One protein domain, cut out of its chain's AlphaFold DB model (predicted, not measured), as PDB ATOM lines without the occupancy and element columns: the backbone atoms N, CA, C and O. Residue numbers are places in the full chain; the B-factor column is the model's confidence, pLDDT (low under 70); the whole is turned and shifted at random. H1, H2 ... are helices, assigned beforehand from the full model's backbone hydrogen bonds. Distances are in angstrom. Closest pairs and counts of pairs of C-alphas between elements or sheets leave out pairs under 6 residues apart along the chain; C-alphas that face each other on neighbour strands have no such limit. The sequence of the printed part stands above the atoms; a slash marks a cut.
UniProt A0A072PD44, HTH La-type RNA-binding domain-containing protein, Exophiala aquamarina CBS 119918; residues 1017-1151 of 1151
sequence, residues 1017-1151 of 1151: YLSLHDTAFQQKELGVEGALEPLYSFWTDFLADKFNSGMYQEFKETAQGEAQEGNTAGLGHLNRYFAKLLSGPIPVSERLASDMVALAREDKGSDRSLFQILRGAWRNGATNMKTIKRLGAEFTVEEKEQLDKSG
ATOM      1  N   TYR A1017     144.186 232.533 266.531       88.06
ATOM      2  CA  TYR A1017     144.110 231.346 265.653       88.06
ATOM      3  C   TYR A1017     143.472 231.654 264.299       88.06
ATOM      4  O   TYR A1017     144.046 231.314 263.274       88.06
ATOM      5  N   LEU A1018     142.328 232.347 264.297       88.12
ATOM      6  CA  LEU A1018     141.637 232.719 263.061       88.12
ATOM      7  C   LEU A1018     142.529 233.575 262.155       88.12
ATOM      8  O   LEU A1018     142.654 233.278 260.980       88.12
ATOM      9  N   SER A1019     143.226 234.574 262.711       87.62
ATOM     10  CA  SER A1019     144.118 235.408 261.905       87.62
ATOM     11  C   SER A1019     145.353 234.648 261.419       87.62
ATOM     12  O   SER A1019     145.777 234.903 260.297       87.62
ATOM     13  N   LEU A1020     145.919 233.730 262.218       87.44
ATOM     14  CA  LEU A1020     147.011 232.855 261.777       87.44
ATOM     15  C   LEU A1020     146.549 232.008 260.589       87.44
ATOM     16  O   LEU A1020     147.209 232.011 259.555       87.44
ATOM     17  N   HIS A1021     145.410 231.333 260.743       90.50
ATOM     18  CA  HIS A1021     144.766 230.486 259.742       90.50
ATOM     19  C   HIS A1021     144.501 231.261 258.444       90.50
ATOM     20  O   HIS A1021     145.074 230.896 257.417       90.50
ATOM     21  N   ASP A1022     143.792 232.396 258.515       90.19
ATOM     22  CA  ASP A1022     143.548 233.295 257.377       90.19
ATOM     23  C   ASP A1022     144.866 233.653 256.655       90.19
ATOM     24  O   ASP A1022     144.961 233.556 255.430       90.19
ATOM     25  N   THR A1023     145.916 234.031 257.403       88.19
ATOM     26  CA  THR A1023     147.215 234.393 256.806       88.19
ATOM     27  C   THR A1023     147.985 233.204 256.236       88.19
ATOM     28  O   THR A1023     148.652 233.367 255.218       88.19
ATOM     29  N   ALA A1024     147.895 232.019 256.841       88.38
ATOM     30  CA  ALA A1024     148.589 230.815 256.391       88.38
ATOM     31  C   ALA A1024     147.963 230.268 255.098       88.38
ATOM     32  O   ALA A1024     148.680 229.949 254.148       88.38
ATOM     33  N   PHE A1025     146.629 230.243 255.011       90.44
ATOM     34  CA  PHE A1025     145.924 229.895 253.776       90.44
ATOM     35  C   PHE A1025     146.147 230.940 252.678       90.44
ATOM     36  O   PHE A1025     146.469 230.559 251.555       90.44
ATOM     37  N   GLN A1026     146.100 232.242 252.990       90.69
ATOM     38  CA  GLN A1026     146.442 233.291 252.021       90.69
ATOM     39  C   GLN A1026     147.894 233.171 251.520       90.69
ATOM     40  O   GLN A1026     148.155 233.352 250.333       90.69
ATOM     41  N   GLN A1027     148.850 232.841 252.391       87.19
ATOM     42  CA  GLN A1027     150.239 232.597 251.985       87.19
ATOM     43  C   GLN A1027     150.369 231.340 251.110       87.19
ATOM     44  O   GLN A1027     151.126 231.366 250.141       87.19
ATOM     45  N   LYS A1028     149.584 230.282 251.369       87.56
ATOM     46  CA  LYS A1028     149.501 229.119 250.474       87.56
ATOM     47  C   LYS A1028     148.900 229.476 249.106       87.56
ATOM     48  O   LYS A1028     149.456 229.062 248.093       87.56
ATOM     49  N   GLU A1029     147.828 230.267 249.046       88.38
ATOM     50  CA  GLU A1029     147.258 230.759 247.776       88.38
ATOM     51  C   GLU A1029     148.258 231.615 246.976       88.38
ATOM     52  O   GLU A1029     148.265 231.581 245.747       88.38
ATOM     53  N   LEU A1030     149.141 232.341 247.669       87.94
ATOM     54  CA  LEU A1030     150.252 233.095 247.079       87.94
ATOM     55  C   LEU A1030     151.471 232.223 246.705       87.94
ATOM     56  O   LEU A1030     152.464 232.758 246.211       87.94
ATOM     57  N   GLY A1031     151.417 230.904 246.921       83.25
ATOM     58  CA  GLY A1031     152.488 229.964 246.577       83.25
ATOM     59  C   GLY A1031     153.711 230.015 247.498       83.25
ATOM     60  O   GLY A1031     154.798 229.620 247.081       83.25
ATOM     61  N   VAL A1032     153.570 230.517 248.729       83.25
ATOM     62  CA  VAL A1032     154.671 230.581 249.703       83.25
ATOM     63  C   VAL A1032     154.935 229.190 250.288       83.25
ATOM     64  O   VAL A1032     154.094 228.613 250.977       83.25
ATOM     65  N   GLU A1033     156.126 228.651 250.034       76.75
ATOM     66  CA  GLU A1033     156.565 227.373 250.599       76.75
ATOM     67  C   GLU A1033     156.632 227.440 252.137       76.75
ATOM     68  O   GLU A1033     157.069 228.434 252.719       76.75
ATOM     69  N   GLY A1034     156.148 226.394 252.815       79.94
ATOM     70  CA  GLY A1034     156.084 226.346 254.282       79.94
ATOM     71  C   GLY A1034     154.997 227.219 254.932       79.94
ATOM     72  O   GLY A1034     154.916 227.248 256.158       79.94
ATOM     73  N   ALA A1035     154.127 227.889 254.161       85.38
ATOM     74  CA  ALA A1035     153.069 228.773 254.675       85.38
ATOM     75  C   ALA A1035     152.159 228.149 255.752       85.38
ATOM     76  O   ALA A1035     151.795 228.814 256.720       85.38
ATOM     77  N   LEU A1036     151.798 226.869 255.599       86.19
ATOM     78  CA  LEU A1036     150.952 226.147 256.559       86.19
ATOM     79  C   LEU A1036     151.726 225.563 257.752       86.19
ATOM     80  O   LEU A1036     151.109 225.113 258.713       86.19
ATOM     81  N   GLU A1037     153.060 225.573 257.749       86.38
ATOM     82  CA  GLU A1037     153.871 224.947 258.802       86.38
ATOM     83  C   GLU A1037     153.627 225.529 260.212       86.38
ATOM     84  O   GLU A1037     153.481 224.740 261.150       86.38
ATOM     85  N   PRO A1038     153.452 226.857 260.404       86.25
ATOM     86  CA  PRO A1038     153.033 227.411 261.693       86.25
ATOM     87  C   PRO A1038     151.678 226.877 262.184       86.25
ATOM     88  O   PRO A1038     151.483 226.663 263.383       86.25
ATOM     89  N   LEU A1039     150.743 226.641 261.257       87.81
ATOM     90  CA  LEU A1039     149.404 226.125 261.543       87.81
ATOM     91  C   LEU A1039     149.446 224.618 261.854       87.81
ATOM     92  O   LEU A1039     148.811 224.172 262.810       87.81
ATOM     93  N   TYR A1040     150.270 223.850 261.133       90.00
ATOM     94  CA  TYR A1040     150.535 222.443 261.436       90.00
ATOM     95  C   TYR A1040     151.207 222.256 262.795       90.00
ATOM     96  O   TYR A1040     150.714 221.462 263.595       90.00
ATOM     97  N   SER A1041     152.288 222.993 263.084       87.44
ATOM     98  CA  SER A1041     152.980 222.966 264.382       87.44
ATOM     99  C   SER A1041     151.982 223.193 265.523       87.44
ATOM    100  O   SER A1041     151.823 222.318 266.385       87.44
ATOM    101  N   PHE A1042     151.193 224.275 265.427       88.69
ATOM    102  CA  PHE A1042     150.081 224.572 266.331       88.69
ATOM    103  C   PHE A1042     149.103 223.395 266.483       88.69
ATOM    104  O   PHE A1042     148.825 222.982 267.611       88.69
ATOM    105  N   TRP A1043     148.590 222.823 265.387       89.12
ATOM    106  CA  TRP A1043     147.634 221.715 265.459       89.12
ATOM    107  C   TRP A1043     148.230 220.468 266.135       89.12
ATOM    108  O   TRP A1043     147.501 219.800 266.874       89.12
ATOM    109  N   THR A1044     149.532 220.168 265.977       88.50
ATOM    110  CA  THR A1044     150.137 218.989 266.636       88.50
ATOM    111  C   THR A1044     150.174 219.077 268.157       88.50
ATOM    112  O   THR A1044     150.078 218.040 268.814       88.50
ATOM    113  N   ASP A1045     150.325 220.282 268.713       85.25
ATOM    114  CA  ASP A1045     150.370 220.505 270.161       85.25
ATOM    115  C   ASP A1045     149.007 220.897 270.739       85.25
ATOM    116  O   ASP A1045     148.710 220.548 271.881       85.25
ATOM    117  N   PHE A1046     148.139 221.571 269.976       85.81
ATOM    118  CA  PHE A1046     146.793 221.912 270.442       85.81
ATOM    119  C   PHE A1046     145.904 220.677 270.561       85.81
ATOM    120  O   PHE A1046     145.305 220.434 271.607       85.81
ATOM    121  N   LEU A1047     145.818 219.871 269.499       87.06
ATOM    122  CA  LEU A1047     144.860 218.765 269.437       87.06
ATOM    123  C   LEU A1047     145.236 217.588 270.349       87.06
ATOM    124  O   LEU A1047     144.371 216.768 270.655       87.06
ATOM    125  N   ALA A1048     146.499 217.503 270.782       83.75
ATOM    126  CA  ALA A1048     146.980 216.470 271.698       83.75
ATOM    127  C   ALA A1048     146.398 216.632 273.117       83.75
ATOM    128  O   ALA A1048     145.948 215.648 273.707       83.75
ATOM    129  N   ASP A1049     146.344 217.869 273.627       80.81
ATOM    130  CA  ASP A1049     145.780 218.198 274.945       80.81
ATOM    131  C   ASP A1049     144.299 218.615 274.874       80.81
ATOM    132  O   ASP A1049     143.506 218.298 275.768       80.81
ATOM    133  N   LYS A1050     143.915 219.338 273.814       82.88
ATOM    134  CA  LYS A1050     142.612 219.998 273.633       82.88
ATOM    135  C   LYS A1050     141.962 219.581 272.314       82.88
ATOM    136  O   LYS A1050     141.770 220.382 271.402       82.88
ATOM    137  N   PHE A1051     141.613 218.301 272.211       85.38
ATOM    138  CA  PHE A1051     141.036 217.736 270.992       85.38
ATOM    139  C   PHE A1051     139.762 218.476 270.540       85.38
ATOM    140  O   PHE A1051     138.785 218.576 271.286       85.38
ATOM    141  N   ASN A1052     139.749 218.925 269.286       86.75
ATOM    142  CA  ASN A1052     138.589 219.479 268.592       86.75
ATOM    143  C   ASN A1052     138.405 218.732 267.260       86.75
ATOM    144  O   ASN A1052     139.373 218.523 266.531       86.75
ATOM    145  N   SER A1053     137.177 218.323 266.934       85.38
ATOM    146  CA  SER A1053     136.923 217.515 265.733       85.38
ATOM    147  C   SER A1053     137.002 218.297 264.422       85.38
ATOM    148  O   SER A1053     137.387 217.707 263.420       85.38
ATOM    149  N   GLY A1054     136.649 219.588 264.418       85.31
ATOM    150  CA  GLY A1054     136.706 220.429 263.219       85.31
ATOM    151  C   GLY A1054     138.148 220.721 262.816       85.31
ATOM    152  O   GLY A1054     138.563 220.362 261.719       85.31
ATOM    153  N   MET A1055     138.942 221.259 263.747       86.50
ATOM    154  CA  MET A1055     140.367 221.534 263.523       86.50
ATOM    155  C   MET A1055     141.172 220.257 263.224       86.50
ATOM    156  O   MET A1055     142.101 220.299 262.427       86.50
ATOM    157  N   TYR A1056     140.814 219.102 263.807       89.75
ATOM    158  CA  TYR A1056     141.442 217.828 263.431       89.75
ATOM    159  C   TYR A1056     141.101 217.390 261.997       89.75
ATOM    160  O   TYR A1056     141.984 216.916 261.283       89.75
ATOM    161  N   GLN A1057     139.843 217.535 261.569       89.44
ATOM    162  CA  GLN A1057     139.443 217.188 260.205       89.44
ATOM    163  C   GLN A1057     140.134 218.101 259.181       89.44
ATOM    164  O   GLN A1057     140.709 217.602 258.220       89.44
ATOM    165  N   GLU A1058     140.164 219.409 259.440       90.94
ATOM    166  CA  GLU A1058     140.865 220.400 258.617       90.94
ATOM    167  C   GLU A1058     142.376 220.117 258.523       90.94
ATOM    168  O   GLU A1058     142.933 220.090 257.426       90.94
ATOM    169  N   PHE A1059     143.031 219.805 259.647       92.25
ATOM    170  CA  PHE A1059     144.433 219.373 259.682       92.25
ATOM    171  C   PHE A1059     144.676 218.106 258.847       92.25
ATOM    172  O   PHE A1059     145.635 218.038 258.078       92.25
ATOM    173  N   LYS A1060     143.801 217.099 258.959       90.19
ATOM    174  CA  LYS A1060     143.910 215.863 258.173       90.19
ATOM    175  C   LYS A1060     143.749 216.138 256.673       90.19
ATOM    176  O   LYS A1060     144.572 215.678 255.886       90.19
ATOM    177  N   GLU A1061     142.715 216.880 256.282       91.31
ATOM    178  CA  GLU A1061     142.394 217.157 254.876       91.31
ATOM    179  C   GLU A1061     143.462 218.036 254.203       91.31
ATOM    180  O   GLU A1061     143.900 217.716 253.097       91.31
ATOM    181  N   THR A1062     143.968 219.068 254.888       89.81
ATOM    182  CA  THR A1062     145.088 219.898 254.398       89.81
ATOM    183  C   THR A1062     146.381 219.101 254.241       89.81
ATOM    184  O   THR A1062     146.993 219.146 253.173       89.81
ATOM    185  N   ALA A1063     146.761 218.300 255.244       90.00
ATOM    186  CA  ALA A1063     147.961 217.464 255.186       90.00
ATOM    187  C   ALA A1063     147.878 216.368 254.105       90.00
ATOM    188  O   ALA A1063     148.884 216.062 253.462       90.00
ATOM    189  N   GLN A1064     146.694 215.785 253.869       88.88
ATOM    190  CA  GLN A1064     146.470 214.839 252.766       88.88
ATOM    191  C   GLN A1064     146.449 215.524 251.389       88.88
ATOM    192  O   GLN A1064     146.845 214.896 250.406       88.88
ATOM    193  N   GLY A1065     146.001 216.781 251.305       86.62
ATOM    194  CA  GLY A1065     146.082 217.598 250.091       86.62
ATOM    195  C   GLY A1065     147.531 217.921 249.726       86.62
ATOM    196  O   GLY A1065     147.972 217.617 248.621       86.62
ATOM    197  N   GLU A1066     148.314 218.419 250.684       87.12
ATOM    198  CA  GLU A1066     149.737 218.712 250.464       87.12
ATOM    199  C   GLU A1066     150.562 217.478 250.111       87.12
ATOM    200  O   GLU A1066     151.403 217.542 249.215       87.12
ATOM    201  N   ALA A1067     150.267 216.327 250.718       85.25
ATOM    202  CA  ALA A1067     150.918 215.073 250.355       85.25
ATOM    203  C   ALA A1067     150.623 214.632 248.902       85.25
ATOM    204  O   ALA A1067     151.437 213.921 248.314       85.25
ATOM    205  N   GLN A1068     149.498 215.055 248.305       83.38
ATOM    206  CA  GLN A1068     149.196 214.848 246.879       83.38
ATOM    207  C   GLN A1068     149.877 215.889 245.978       83.38
ATOM    208  O   GLN A1068     150.261 215.565 244.857       83.38
ATOM    209  N   GLU A1069     150.071 217.111 246.476       83.00
ATOM    210  CA  GLU A1069     150.859 218.174 245.828       83.00
ATOM    211  C   GLU A1069     152.381 217.914 245.912       83.00
ATOM    212  O   GLU A1069     153.163 218.566 245.225       83.00
ATOM    213  N   GLY A1070     152.808 216.936 246.723       79.88
ATOM    214  CA  GLY A1070     154.199 216.509 246.909       79.88
ATOM    215  C   GLY A1070     154.879 217.057 248.170       79.88
ATOM    216  O   GLY A1070     155.975 216.614 248.513       79.88
ATOM    217  N   ASN A1071     154.230 217.968 248.900       82.62
ATOM    218  CA  ASN A1071     154.727 218.504 250.164       82.62
ATOM    219  C   ASN A1071     154.391 217.551 251.327       82.62
ATOM    220  O   ASN A1071     153.248 217.427 251.765       82.62
ATOM    221  N   THR A1072     155.407 216.881 251.870       82.62
ATOM    222  CA  THR A1072     155.245 215.916 252.970       82.62
ATOM    223  C   THR A1072     155.264 216.549 254.368       82.62
ATOM    224  O   THR A1072     155.036 215.836 255.349       82.62
ATOM    225  N   ALA A1073     155.475 217.867 254.497       82.25
ATOM    226  CA  ALA A1073     155.599 218.544 255.793       82.25
ATOM    227  C   ALA A1073     154.332 218.416 256.660       82.25
ATOM    228  O   ALA A1073     154.434 218.109 257.853       82.25
ATOM    229  N   GLY A1074     153.142 218.575 256.068       84.75
ATOM    230  CA  GLY A1074     151.864 218.376 256.763       84.75
ATOM    231  C   GLY A1074     151.682 216.939 257.268       84.75
ATOM    232  O   GLY A1074     151.265 216.725 258.408       84.75
ATOM    233  N   LEU A1075     152.080 215.938 256.471       86.69
ATOM    234  CA  LEU A1075     152.033 214.524 256.866       86.69
ATOM    235  C   LEU A1075     153.029 214.213 257.999       86.69
ATOM    236  O   LEU A1075     152.692 213.498 258.945       86.69
ATOM    237  N   GLY A1076     154.233 214.792 257.952       87.38
ATOM    238  CA  GLY A1076     155.227 214.695 259.027       87.38
ATOM    239  C   GLY A1076     154.704 215.248 260.357       87.38
ATOM    240  O   GLY A1076     154.852 214.608 261.402       87.38
ATOM    241  N   HIS A1077     154.001 216.381 260.315       88.06
ATOM    242  CA  HIS A1077     153.305 216.942 261.474       88.06
ATOM    243  C   HIS A1077     152.157 216.045 261.958       88.06
ATOM    244  O   HIS A1077     152.042 215.792 263.160       88.06
ATOM    245  N   LEU A1078     151.342 215.496 261.055       89.75
ATOM    246  CA  LEU A1078     150.255 214.575 261.407       89.75
ATOM    247  C   LEU A1078     150.789 213.307 262.108       89.75
ATOM    248  O   LEU A1078     150.231 212.854 263.110       89.75
ATOM    249  N   ASN A1079     151.946 212.809 261.673       89.62
ATOM    250  CA  ASN A1079     152.661 211.703 262.315       89.62
ATOM    251  C   ASN A1079     153.249 212.093 263.687       89.62
ATOM    252  O   ASN A1079     153.127 211.325 264.646       89.62
ATOM    253  N   ARG A1080     153.815 213.304 263.823       88.88
ATOM    254  CA  ARG A1080     154.281 213.886 265.102       88.88
ATOM    255  C   ARG A1080     153.126 213.999 266.115       88.88
ATOM    256  O   ARG A1080     153.292 213.622 267.274       88.88
ATOM    257  N   TYR A1081     151.943 214.424 265.671       89.38
ATOM    258  CA  TYR A1081     150.702 214.455 266.458       89.38
ATOM    259  C   TYR A1081     150.249 213.056 266.909       89.38
ATOM    260  O   TYR A1081     150.005 212.838 268.099       89.38
ATOM    261  N   PHE A1082     150.206 212.073 266.005       87.81
ATOM    262  CA  PHE A1082     149.847 210.701 266.375       87.81
ATOM    263  C   PHE A1082     150.842 210.072 267.364       87.81
ATOM    264  O   PHE A1082     150.419 209.369 268.282       87.81
ATOM    265  N   ALA A1083     152.143 210.362 267.257       87.69
ATOM    266  CA  ALA A1083     153.137 209.927 268.243       87.69
ATOM    267  C   ALA A1083     152.888 210.536 269.643       87.69
ATOM    268  O   ALA A1083     152.932 209.811 270.646       87.69
ATOM    269  N   LYS A1084     152.562 211.838 269.716       86.38
ATOM    270  CA  LYS A1084     152.159 212.526 270.963       86.38
ATOM    271  C   LYS A1084     150.897 211.885 271.567       86.38
ATOM    272  O   LYS A1084     150.895 211.527 272.741       86.38
ATOM    273  N   LEU A1085     149.865 211.623 270.761       85.56
ATOM    274  CA  LEU A1085     148.632 210.960 271.214       85.56
ATOM    275  C   LEU A1085     148.840 209.529 271.726       85.56
ATOM    276  O   LEU A1085     148.248 209.141 272.731       85.56
ATOM    277  N   LEU A1086     149.659 208.728 271.040       84.31
ATOM    278  CA  LEU A1086     149.905 207.331 271.418       84.31
ATOM    279  C   LEU A1086     150.666 207.228 272.742       84.31
ATOM    280  O   LEU A1086     150.364 206.349 273.549       84.31
ATOM    281  N   SER A1087     151.625 208.128 272.969       84.25
ATOM    282  CA  SER A1087     152.371 208.237 274.230       84.25
ATOM    283  C   SER A1087     151.591 208.934 275.357       84.25
ATOM    284  O   SER A1087     151.991 208.850 276.519       84.25
ATOM    285  N   GLY A1088     150.458 209.568 275.042       79.81
ATOM    286  CA  GLY A1088     149.588 210.230 276.007       79.81
ATOM    287  C   GLY A1088     148.869 209.266 276.972       79.81
ATOM    288  O   GLY A1088     148.540 208.128 276.622       79.81
ATOM    289  N   PRO A1089     148.550 209.714 278.205       73.12
ATOM    290  CA  PRO A1089     147.804 208.906 279.172       73.12
ATOM    291  C   PRO A1089     146.311 208.777 278.817       73.12
ATOM    292  O   PRO A1089     145.638 207.855 279.290       73.12
ATOM    293  N   ILE A1090     145.780 209.693 278.001       79.62
ATOM    294  CA  ILE A1090     144.377 209.734 277.574       79.62
ATOM    295  C   ILE A1090     144.141 208.644 276.508       79.62
ATOM    296  O   ILE A1090     144.942 208.499 275.588       79.62
ATOM    297  N   PRO A1091     143.063 207.843 276.597       78.94
ATOM    298  CA  PRO A1091     142.767 206.839 275.580       78.94
ATOM    299  C   PRO A1091     142.304 207.496 274.269       78.94
ATOM    300  O   PRO A1091     141.375 208.294 274.284       78.94
ATOM    301  N   VAL A1092     142.894 207.104 273.138       82.00
ATOM    302  CA  VAL A1092     142.579 207.607 271.784       82.00
ATOM    303  C   VAL A1092     141.163 207.195 271.358       82.00
ATOM    304  O   VAL A1092     140.646 206.164 271.806       82.00
ATOM    305  N   SER A1093     140.500 208.007 270.524       83.50
ATOM    306  CA  SER A1093     139.107 207.767 270.116       83.50
ATOM    307  C   SER A1093     138.979 206.606 269.138       83.50
ATOM    308  O   SER A1093     139.940 206.216 268.490       83.50
ATOM    309  N   GLU A1094     137.788 206.023 269.050       81.19
ATOM    310  CA  GLU A1094     137.508 204.940 268.101       81.19
ATOM    311  C   GLU A1094     137.567 205.445 266.651       81.19
ATOM    312  O   GLU A1094     138.179 204.803 265.807       81.19
ATOM    313  N   ARG A1095     137.055 206.663 266.398       82.50
ATOM    314  CA  ARG A1095     137.187 207.356 265.104       82.50
ATOM    315  C   ARG A1095     138.659 207.603 264.762       82.50
ATOM    316  O   ARG A1095     139.116 207.193 263.710       82.50
ATOM    317  N   LEU A1096     139.405 208.176 265.707       85.56
ATOM    318  CA  LEU A1096     140.804 208.570 265.537       85.56
ATOM    319  C   LEU A1096     141.730 207.351 265.398       85.56
ATOM    320  O   LEU A1096     142.669 207.385 264.617       85.56
ATOM    321  N   ALA A1097     141.433 206.245 266.087       85.25
ATOM    322  CA  ALA A1097     142.105 204.967 265.872       85.25
ATOM    323  C   ALA A1097     141.830 204.401 264.466       85.25
ATOM    324  O   ALA A1097     142.759 203.910 263.832       85.25
ATOM    325  N   SER A1098     140.594 204.505 263.965       86.44
ATOM    326  CA  SER A1098     140.248 204.096 262.596       86.44
ATOM    327  C   SER A1098     140.934 204.989 261.548       86.44
ATOM    328  O   SER A1098     141.557 204.465 260.628       86.44
ATOM    329  N   ASP A1099     140.953 206.314 261.746       85.50
ATOM    330  CA  ASP A1099     141.696 207.275 260.911       85.50
ATOM    331  C   ASP A1099     143.199 206.969 260.868       85.50
ATOM    332  O   ASP A1099     143.794 206.941 259.793       85.50
ATOM    333  N   MET A1100     143.820 206.689 262.019       86.06
ATOM    334  CA  MET A1100     145.242 206.326 262.107       86.06
ATOM    335  C   MET A1100     145.559 205.031 261.355       86.06
ATOM    336  O   MET A1100     146.616 204.923 260.736       86.06
ATOM    337  N   VAL A1101     144.653 204.050 261.387       85.94
ATOM    338  CA  VAL A1101     144.807 202.789 260.648       85.94
ATOM    339  C   VAL A1101     144.534 202.976 259.151       85.94
ATOM    340  O   VAL A1101     145.231 202.375 258.339       85.94
ATOM    341  N   ALA A1102     143.585 203.831 258.761       87.06
ATOM    342  CA  ALA A1102     143.351 204.195 257.362       87.06
ATOM    343  C   ALA A1102     144.573 204.906 256.758       87.06
ATOM    344  O   ALA A1102     145.116 204.450 255.754       87.06
ATOM    345  N   LEU A1103     145.089 205.935 257.434       85.00
ATOM    346  CA  LEU A1103     146.297 206.653 257.018       85.00
ATOM    347  C   LEU A1103     147.523 205.727 256.962       85.00
ATOM    348  O   LEU A1103     148.306 205.814 256.025       85.00
ATOM    349  N   ALA A1104     147.664 204.770 257.887       84.06
ATOM    350  CA  ALA A1104     148.748 203.778 257.850       84.06
ATOM    351  C   ALA A1104     148.611 202.710 256.738       84.06
ATOM    352  O   ALA A1104     149.572 201.985 256.474       84.06
ATOM    353  N   ARG A1105     147.438 202.596 256.093       83.94
ATOM    354  CA  ARG A1105     147.210 201.802 254.865       83.94
ATOM    355  C   ARG A1105     147.433 202.630 253.595       83.94
ATOM    356  O   ARG A1105     147.803 202.081 252.557       83.94
ATOM    357  N   GLU A1106     147.184 203.935 253.670       79.44
ATOM    358  CA  GLU A1106     147.422 204.904 252.594       79.44
ATOM    359  C   GLU A1106     148.906 205.296 252.477       79.44
ATOM    360  O   GLU A1106     149.374 205.544 251.365       79.44
ATOM    361  N   ASP A1107     149.653 205.259 253.589       77.44
ATOM    362  CA  ASP A1107     151.109 205.435 253.678       77.44
ATOM    363  C   ASP A1107     151.859 204.320 252.919       77.44
ATOM    364  O   ASP A1107     152.259 203.280 253.454       77.44
ATOM    365  N   LYS A1108     152.017 204.555 251.614       66.31
ATOM    366  CA  LYS A1108     152.768 203.731 250.657       66.31
ATOM    367  C   LYS A1108     154.209 204.225 250.464       66.31
ATOM    368  O   LYS A1108     154.849 203.820 249.495       66.31
ATOM    369  N   GLY A1109     154.704 205.099 251.343       63.50
ATOM    370  CA  GLY A1109     156.083 205.584 251.297       63.50
ATOM    371  C   GLY A1109     157.105 204.450 251.443       63.50
ATOM    372  O   GLY A1109     156.793 203.376 251.966       63.50
ATOM    373  N   SER A1110     158.345 204.697 251.001       56.91
ATOM    374  CA  SER A1110     159.483 203.796 251.259       56.91
ATOM    375  C   SER A1110     159.636 203.531 252.757       56.91
ATOM    376  O   SER A1110     159.768 202.387 253.191       56.91
ATOM    377  N   ASP A1111     159.505 204.600 253.538       61.19
ATOM    378  CA  ASP A1111     159.391 204.579 254.982       61.19
ATOM    379  C   ASP A1111     157.932 204.795 255.368       61.19
ATOM    380  O   ASP A1111     157.454 205.928 255.395       61.19
ATOM    381  N   ARG A1112     157.236 203.700 255.710       79.25
ATOM    382  CA  ARG A1112     155.892 203.738 256.313       79.25
ATOM    383  C   ARG A1112     155.941 204.342 257.721       79.25
ATOM    384  O   ARG A1112     155.817 203.633 258.725       79.25
ATOM    385  N   SER A1113     156.243 205.628 257.811       82.44
ATOM    386  CA  SER A1113     156.587 206.339 259.041       82.44
ATOM    387  C   SER A1113     155.478 206.252 260.095       82.44
ATOM    388  O   SER A1113     155.764 205.968 261.262       82.44
ATOM    389  N   LEU A1114     154.207 206.349 259.687       84.25
ATOM    390  CA  LEU A1114     153.075 206.180 260.600       84.25
ATOM    391  C   LEU A1114     152.966 204.734 261.107       84.25
ATOM    392  O   LEU A1114     152.727 204.502 262.293       84.25
ATOM    393  N   PHE A1115     153.215 203.749 260.240       84.56
ATOM    394  CA  PHE A1115     153.243 202.339 260.634       84.56
ATOM    395  C   PHE A1115     154.393 202.039 261.610       84.56
ATOM    396  O   PHE A1115     154.205 201.277 262.557       84.56
ATOM    397  N   GLN A1116     155.568 202.658 261.438       85.06
ATOM    398  CA  GLN A1116     156.685 202.533 262.384       85.06
ATOM    399  C   GLN A1116     156.334 203.127 263.760       85.06
ATOM    400  O   GLN A1116     156.575 202.480 264.782       85.06
ATOM    401  N   ILE A1117     155.692 204.302 263.797       85.88
ATOM    402  CA  ILE A1117     155.194 204.938 265.030       85.88
ATOM    403  C   ILE A1117     154.153 204.044 265.723       85.88
ATOM    404  O   ILE A1117     154.274 203.769 266.920       85.88
ATOM    405  N   LEU A1118     153.176 203.521 264.974       85.00
ATOM    406  CA  LEU A1118     152.168 202.577 265.473       85.00
ATOM    407  C   LEU A1118     152.803 201.285 266.010       85.00
ATOM    408  O   LEU A1118     152.408 200.805 267.070       85.00
ATOM    409  N   ARG A1119     153.827 200.748 265.338       85.25
ATOM    410  CA  ARG A1119     154.581 199.557 265.768       85.25
ATOM    411  C   ARG A1119     155.367 199.806 267.054       85.25
ATOM    412  O   ARG A1119     155.350 198.957 267.944       85.25
ATOM    413  N   GLY A1120     155.999 200.972 267.193       83.31
ATOM    414  CA  GLY A1120     156.629 201.401 268.443       83.31
ATOM    415  C   GLY A1120     155.606 201.513 269.576       83.31
ATOM    416  O   GLY A1120     155.764 200.891 270.624       83.31
ATOM    417  N   ALA A1121     154.501 202.220 269.339       84.12
ATOM    418  CA  ALA A1121     153.396 202.371 270.286       84.12
ATOM    419  C   ALA A1121     152.775 201.035 270.735       84.12
ATOM    420  O   ALA A1121     152.450 200.871 271.913       84.12
ATOM    421  N   TRP A1122     152.637 200.081 269.815       83.38
ATOM    422  CA  TRP A1122     152.101 198.742 270.064       83.38
ATOM    423  C   TRP A1122     153.046 197.890 270.924       83.38
ATOM    424  O   TRP A1122     152.609 197.237 271.871       83.38
ATOM    425  N   ARG A1123     154.355 197.930 270.639       82.12
ATOM    426  CA  ARG A1123     155.370 197.088 271.303       82.12
ATOM    427  C   ARG A1123     155.889 197.661 272.623       82.12
ATOM    428  O   ARG A1123     156.229 196.892 273.517       82.12
ATOM    429  N   ASN A1124     155.947 198.986 272.765       75.31
ATOM    430  CA  ASN A1124     156.554 199.639 273.930       75.31
ATOM    431  C   ASN A1124     155.704 199.533 275.210       75.31
ATOM    432  O   ASN A1124     156.209 199.824 276.292       75.31
ATOM    433  N   GLY A1125     154.419 199.168 275.113       67.00
ATOM    434  CA  GLY A1125     153.522 198.940 276.261       67.00
ATOM    435  C   GLY A1125     153.182 200.173 277.116       67.00
ATOM    436  O   GLY A1125     152.317 200.090 277.982       67.00
ATOM    437  N   ALA A1126     153.829 201.316 276.869       72.19
ATOM    438  CA  ALA A1126     153.574 202.594 277.536       72.19
ATOM    439  C   ALA A1126     152.268 203.272 277.082       72.19
ATOM    440  O   ALA A1126     151.802 204.209 277.725       72.19
ATOM    441  N   THR A1127     151.684 202.815 275.974       79.44
ATOM    442  CA  THR A1127     150.486 203.407 275.371       79.44
ATOM    443  C   THR A1127     149.219 202.860 276.033       79.44
ATOM    444  O   THR A1127     149.186 201.734 276.533       79.44
ATOM    445  N   ASN A1128     148.159 203.671 276.114       81.88
ATOM    446  CA  ASN A1128     146.996 203.325 276.936       81.88
ATOM    447  C   ASN A1128     146.349 201.994 276.484       81.88
ATOM    448  O   ASN A1128     145.972 201.831 275.324       81.88
ATOM    449  N   MET A1129     146.125 201.053 277.410       81.06
ATOM    450  CA  MET A1129     145.536 199.736 277.107       81.06
ATOM    451  C   MET A1129     144.150 199.789 276.431       81.06
ATOM    452  O   MET A1129     143.744 198.808 275.807       81.06
ATOM    453  N   LYS A1130     143.403 200.899 276.538       82.69
ATOM    454  CA  LYS A1130     142.188 201.135 275.735       82.69
ATOM    455  C   LYS A1130     142.522 201.533 274.291       82.69
ATOM    456  O   LYS A1130     141.849 201.051 273.387       82.69
ATOM    457  N   THR A1131     143.551 202.356 274.073       84.06
ATOM    458  CA  THR A1131     144.080 202.712 272.740       84.06
ATOM    459  C   THR A1131     144.554 201.466 271.998       84.06
ATOM    460  O   THR A1131     144.079 201.212 270.895       84.06
ATOM    461  N   ILE A1132     145.383 200.626 272.634       83.50
ATOM    462  CA  ILE A1132     145.850 199.353 272.050       83.50
ATOM    463  C   ILE A1132     144.656 198.463 271.664       83.50
ATOM    464  O   ILE A1132     144.622 197.908 270.571       83.50
ATOM    465  N   LYS A1133     143.622 198.372 272.513       85.19
ATOM    466  CA  LYS A1133     142.404 197.599 272.207       85.19
ATOM    467  C   LYS A1133     141.536 198.197 271.093       85.19
ATOM    468  O   LYS A1133     140.872 197.427 270.411       85.19
ATOM    469  N   ARG A1134     141.531 199.523 270.905       85.19
ATOM    470  CA  ARG A1134     140.819 200.208 269.807       85.19
ATOM    471  C   ARG A1134     141.539 200.018 268.476       85.19
ATOM    472  O   ARG A1134     140.943 199.490 267.549       85.19
ATOM    473  N   LEU A1135     142.838 200.307 268.418       83.88
ATOM    474  CA  LEU A1135     143.681 199.991 267.255       83.88
ATOM    475  C   LEU A1135     143.608 198.489 266.915       83.88
ATOM    476  O   LEU A1135     143.446 198.097 265.765       83.88
ATOM    477  N   GLY A1136     143.622 197.636 267.942       81.88
ATOM    478  CA  GLY A1136     143.438 196.189 267.831       81.88
ATOM    479  C   GLY A1136     142.035 195.723 267.421       81.88
ATOM    480  O   GLY A1136     141.870 194.528 267.175       81.88
ATOM    481  N   ALA A1137     141.039 196.605 267.319       84.44
ATOM    482  CA  ALA A1137     139.769 196.311 266.655       84.44
ATOM    483  C   ALA A1137     139.861 196.596 265.143       84.44
ATOM    484  O   ALA A1137     139.459 195.751 264.348       84.44
ATOM    485  N   GLU A1138     140.467 197.727 264.769       84.88
ATOM    486  CA  GLU A1138     140.558 198.240 263.390       84.88
ATOM    487  C   GLU A1138     141.606 197.524 262.510       84.88
ATOM    488  O   GLU A1138     141.438 197.413 261.291       84.88
ATOM    489  N   PHE A1139     142.696 197.021 263.104       83.94
ATOM    490  CA  PHE A1139     143.701 196.231 262.382       83.94
ATOM    491  C   PHE A1139     143.177 194.834 262.006       83.94
ATOM    492  O   PHE A1139     142.624 194.104 262.835       83.94
ATOM    493  N   THR A1140     143.455 194.404 260.779       84.19
ATOM    494  CA  THR A1140     143.296 193.014 260.327       84.19
ATOM    495  C   THR A1140     144.272 192.071 261.046       84.19
ATOM    496  O   THR A1140     145.196 192.502 261.741       84.19
ATOM    497  N   VAL A1141     144.077 190.757 260.892       79.62
ATOM    498  CA  VAL A1141     144.982 189.740 261.463       79.62
ATOM    499  C   VAL A1141     146.394 189.871 260.877       79.62
ATOM    500  O   VAL A1141     147.370 189.835 261.621       79.62
ATOM    501  N   GLU A1142     146.509 190.118 259.571       78.94
ATOM    502  CA  GLU A1142     147.797 190.271 258.882       78.94
ATOM    503  C   GLU A1142     148.545 191.552 259.285       78.94
ATOM    504  O   GLU A1142     149.774 191.550 259.365       78.94
ATOM    505  N   GLU A1143     147.831 192.643 259.577       82.19
ATOM    506  CA  GLU A1143     148.434 193.886 260.078       82.19
ATOM    507  C   GLU A1143     148.906 193.742 261.528       82.19
ATOM    508  O   GLU A1143     150.020 194.159 261.845       82.19
ATOM    509  N   LYS A1144     148.121 193.078 262.389       81.31
ATOM    510  CA  LYS A1144     148.556 192.683 263.742       81.31
ATOM    511  C   LYS A1144     149.827 191.847 263.675       81.31
ATOM    512  O   LYS A1144     150.805 192.166 264.342       81.31
ATOM    513  N   GLU A1145     149.861 190.851 262.792       80.75
ATOM    514  CA  GLU A1145     151.077 190.084 262.545       80.75
ATOM    515  C   GLU A1145     152.241 190.946 262.035       80.75
ATOM    516  O   GLU A1145     153.372 190.682 262.419       80.75
ATOM    517  N   GLN A1146     152.031 191.963 261.190       79.94
ATOM    518  CA  GLN A1146     153.114 192.860 260.747       79.94
ATOM    519  C   GLN A1146     153.647 193.754 261.886       79.94
ATOM    520  O   GLN A1146     154.848 194.040 261.933       79.94
ATOM    521  N   LEU A1147     152.792 194.156 262.831       79.56
ATOM    522  CA  LEU A1147     153.188 194.889 264.038       79.56
ATOM    523  C   LEU A1147     153.948 193.985 265.028       79.56
ATOM    524  O   LEU A1147     154.972 194.401 265.584       79.56
ATOM    525  N   ASP A1148     153.483 192.743 265.204       77.12
ATOM    526  CA  ASP A1148     154.024 191.747 266.141       77.12
ATOM    527  C   ASP A1148     155.268 191.006 265.612       77.12
ATOM    528  O   ASP A1148     156.161 190.674 266.401       77.12
ATOM    529  N   LYS A1149     155.403 190.813 264.292       76.88
ATOM    530  CA  LYS A1149     156.631 190.303 263.654       76.88
ATOM    531  C   LYS A1149     157.812 191.188 264.046       76.88
ATOM    532  O   LYS A1149     157.720 192.416 264.025       76.88
ATOM    533  N   SER A1150     158.919 190.564 264.428       50.59
ATOM    534  CA  SER A1150     160.185 191.252 264.685       50.59
ATOM    535  C   SER A1150     160.780 191.797 263.384       50.59
ATOM    536  O   SER A1150     160.593 191.202 262.321       50.59
ATOM    537  N   GLY A1151     161.501 192.916 263.484       46.09
ATOM    538  CA  GLY A1151     162.725 193.088 262.696       46.09
ATOM    539  C   GLY A1151     163.835 192.290 263.368       46.09
ATOM    540  O   GLY A1151     163.821 192.283 264.620       46.09
TER     541      GLY A1151
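What this domain is: This is residues 1017 to 1151 of the 1151 residues of the protein "HTH La-type RNA-binding domain-containing protein" of Exophiala aquamarina CBS 119918 (UniProt A0A072PD44). The helices make a slab of two layers, through which the chain passes back and forth: H2, H4 and H6 lie side by side in one row, and H3, H5 and H7 form a looser second layer that crosses it. H1 stands at one end of the slab, packed on H2, and H8 lies across H6 at the other end. The printed part has 135 residues with eight named helices, H1 to H8 in order, and no named strand; the class is all helix. It is compact, with a radius of gyration of the C-alphas of 15.4 A and spans of 46 by 31 by 20 A.

Where its parts are: Find C-alpha 1017 at (144.110, 231.346, 265.653); from there H1 runs to residue 1029. Next come H2, residues 1037 to 1049, 19.3 A long, and H3, residues 1053 to 1069, the longest at 24.3 A. H4 takes residues 1073 to 1087 over 21.4 A, beginning at (155.599, 218.544, 255.793). Read on to H5, residues 1094 to 1106, H6, residues 1113 to 1123, and H7, residues 1129 to 1138. H8, residues 1141 to 1148, ends with C-alpha 1148 at (154.024, 191.747, 266.141).

How they stand to each other: Begin with H2, H3 and H4, an up and down bundle, each helix running against the one before it. H2 and H4 touch at a shallow tilt of 15 degrees, the same way; their closest C-alphas, Thr 1044 and Tyr 1081, are 4.6 A apart. H3 and H4, a hairpin, touch at a steep tilt of 43 degrees, with C-alphas 1063 and 1074 closest at 4.3 A; H4 does so with residues 1073 to 1078 alone. H1 and H2 are a hairpin too, at a tilt of 37 degrees, only just steep; their closest C-alphas, His 1021 and Leu 1039, are 6.6 A apart. On from H4, H6 touches it at a shallow tilt of 7 degrees, the same way, closest at C-alphas 1079 and 1114, 5.8 A. H3 and H5 are near each other. H5 touches H7 at a steep tilt of 54 degrees, the same way, closest at C-alphas 1097 and 1135, 5.4 A. H8 is about perpendicular to H6, at 78 degrees, and touches it, closest at C-alphas 1119 and 1147, 5.2 A. H1 and H3 are apart. In H1 and H3 to H8 every O i to N i+4 pair is within hydrogen-bond range; in H2, 7 of 9 are.

The domain as a whole: The two C-alphas farthest apart, those of Ser 1019 and Ser 1150, are 47.1 A from each other. The printed part has no cut, ends at the chain's last residue, and has no long link. Its mean pLDDT is 83.4; look for values under 70 at residues 1108 to 1111, 1125 and 1150 to 1151.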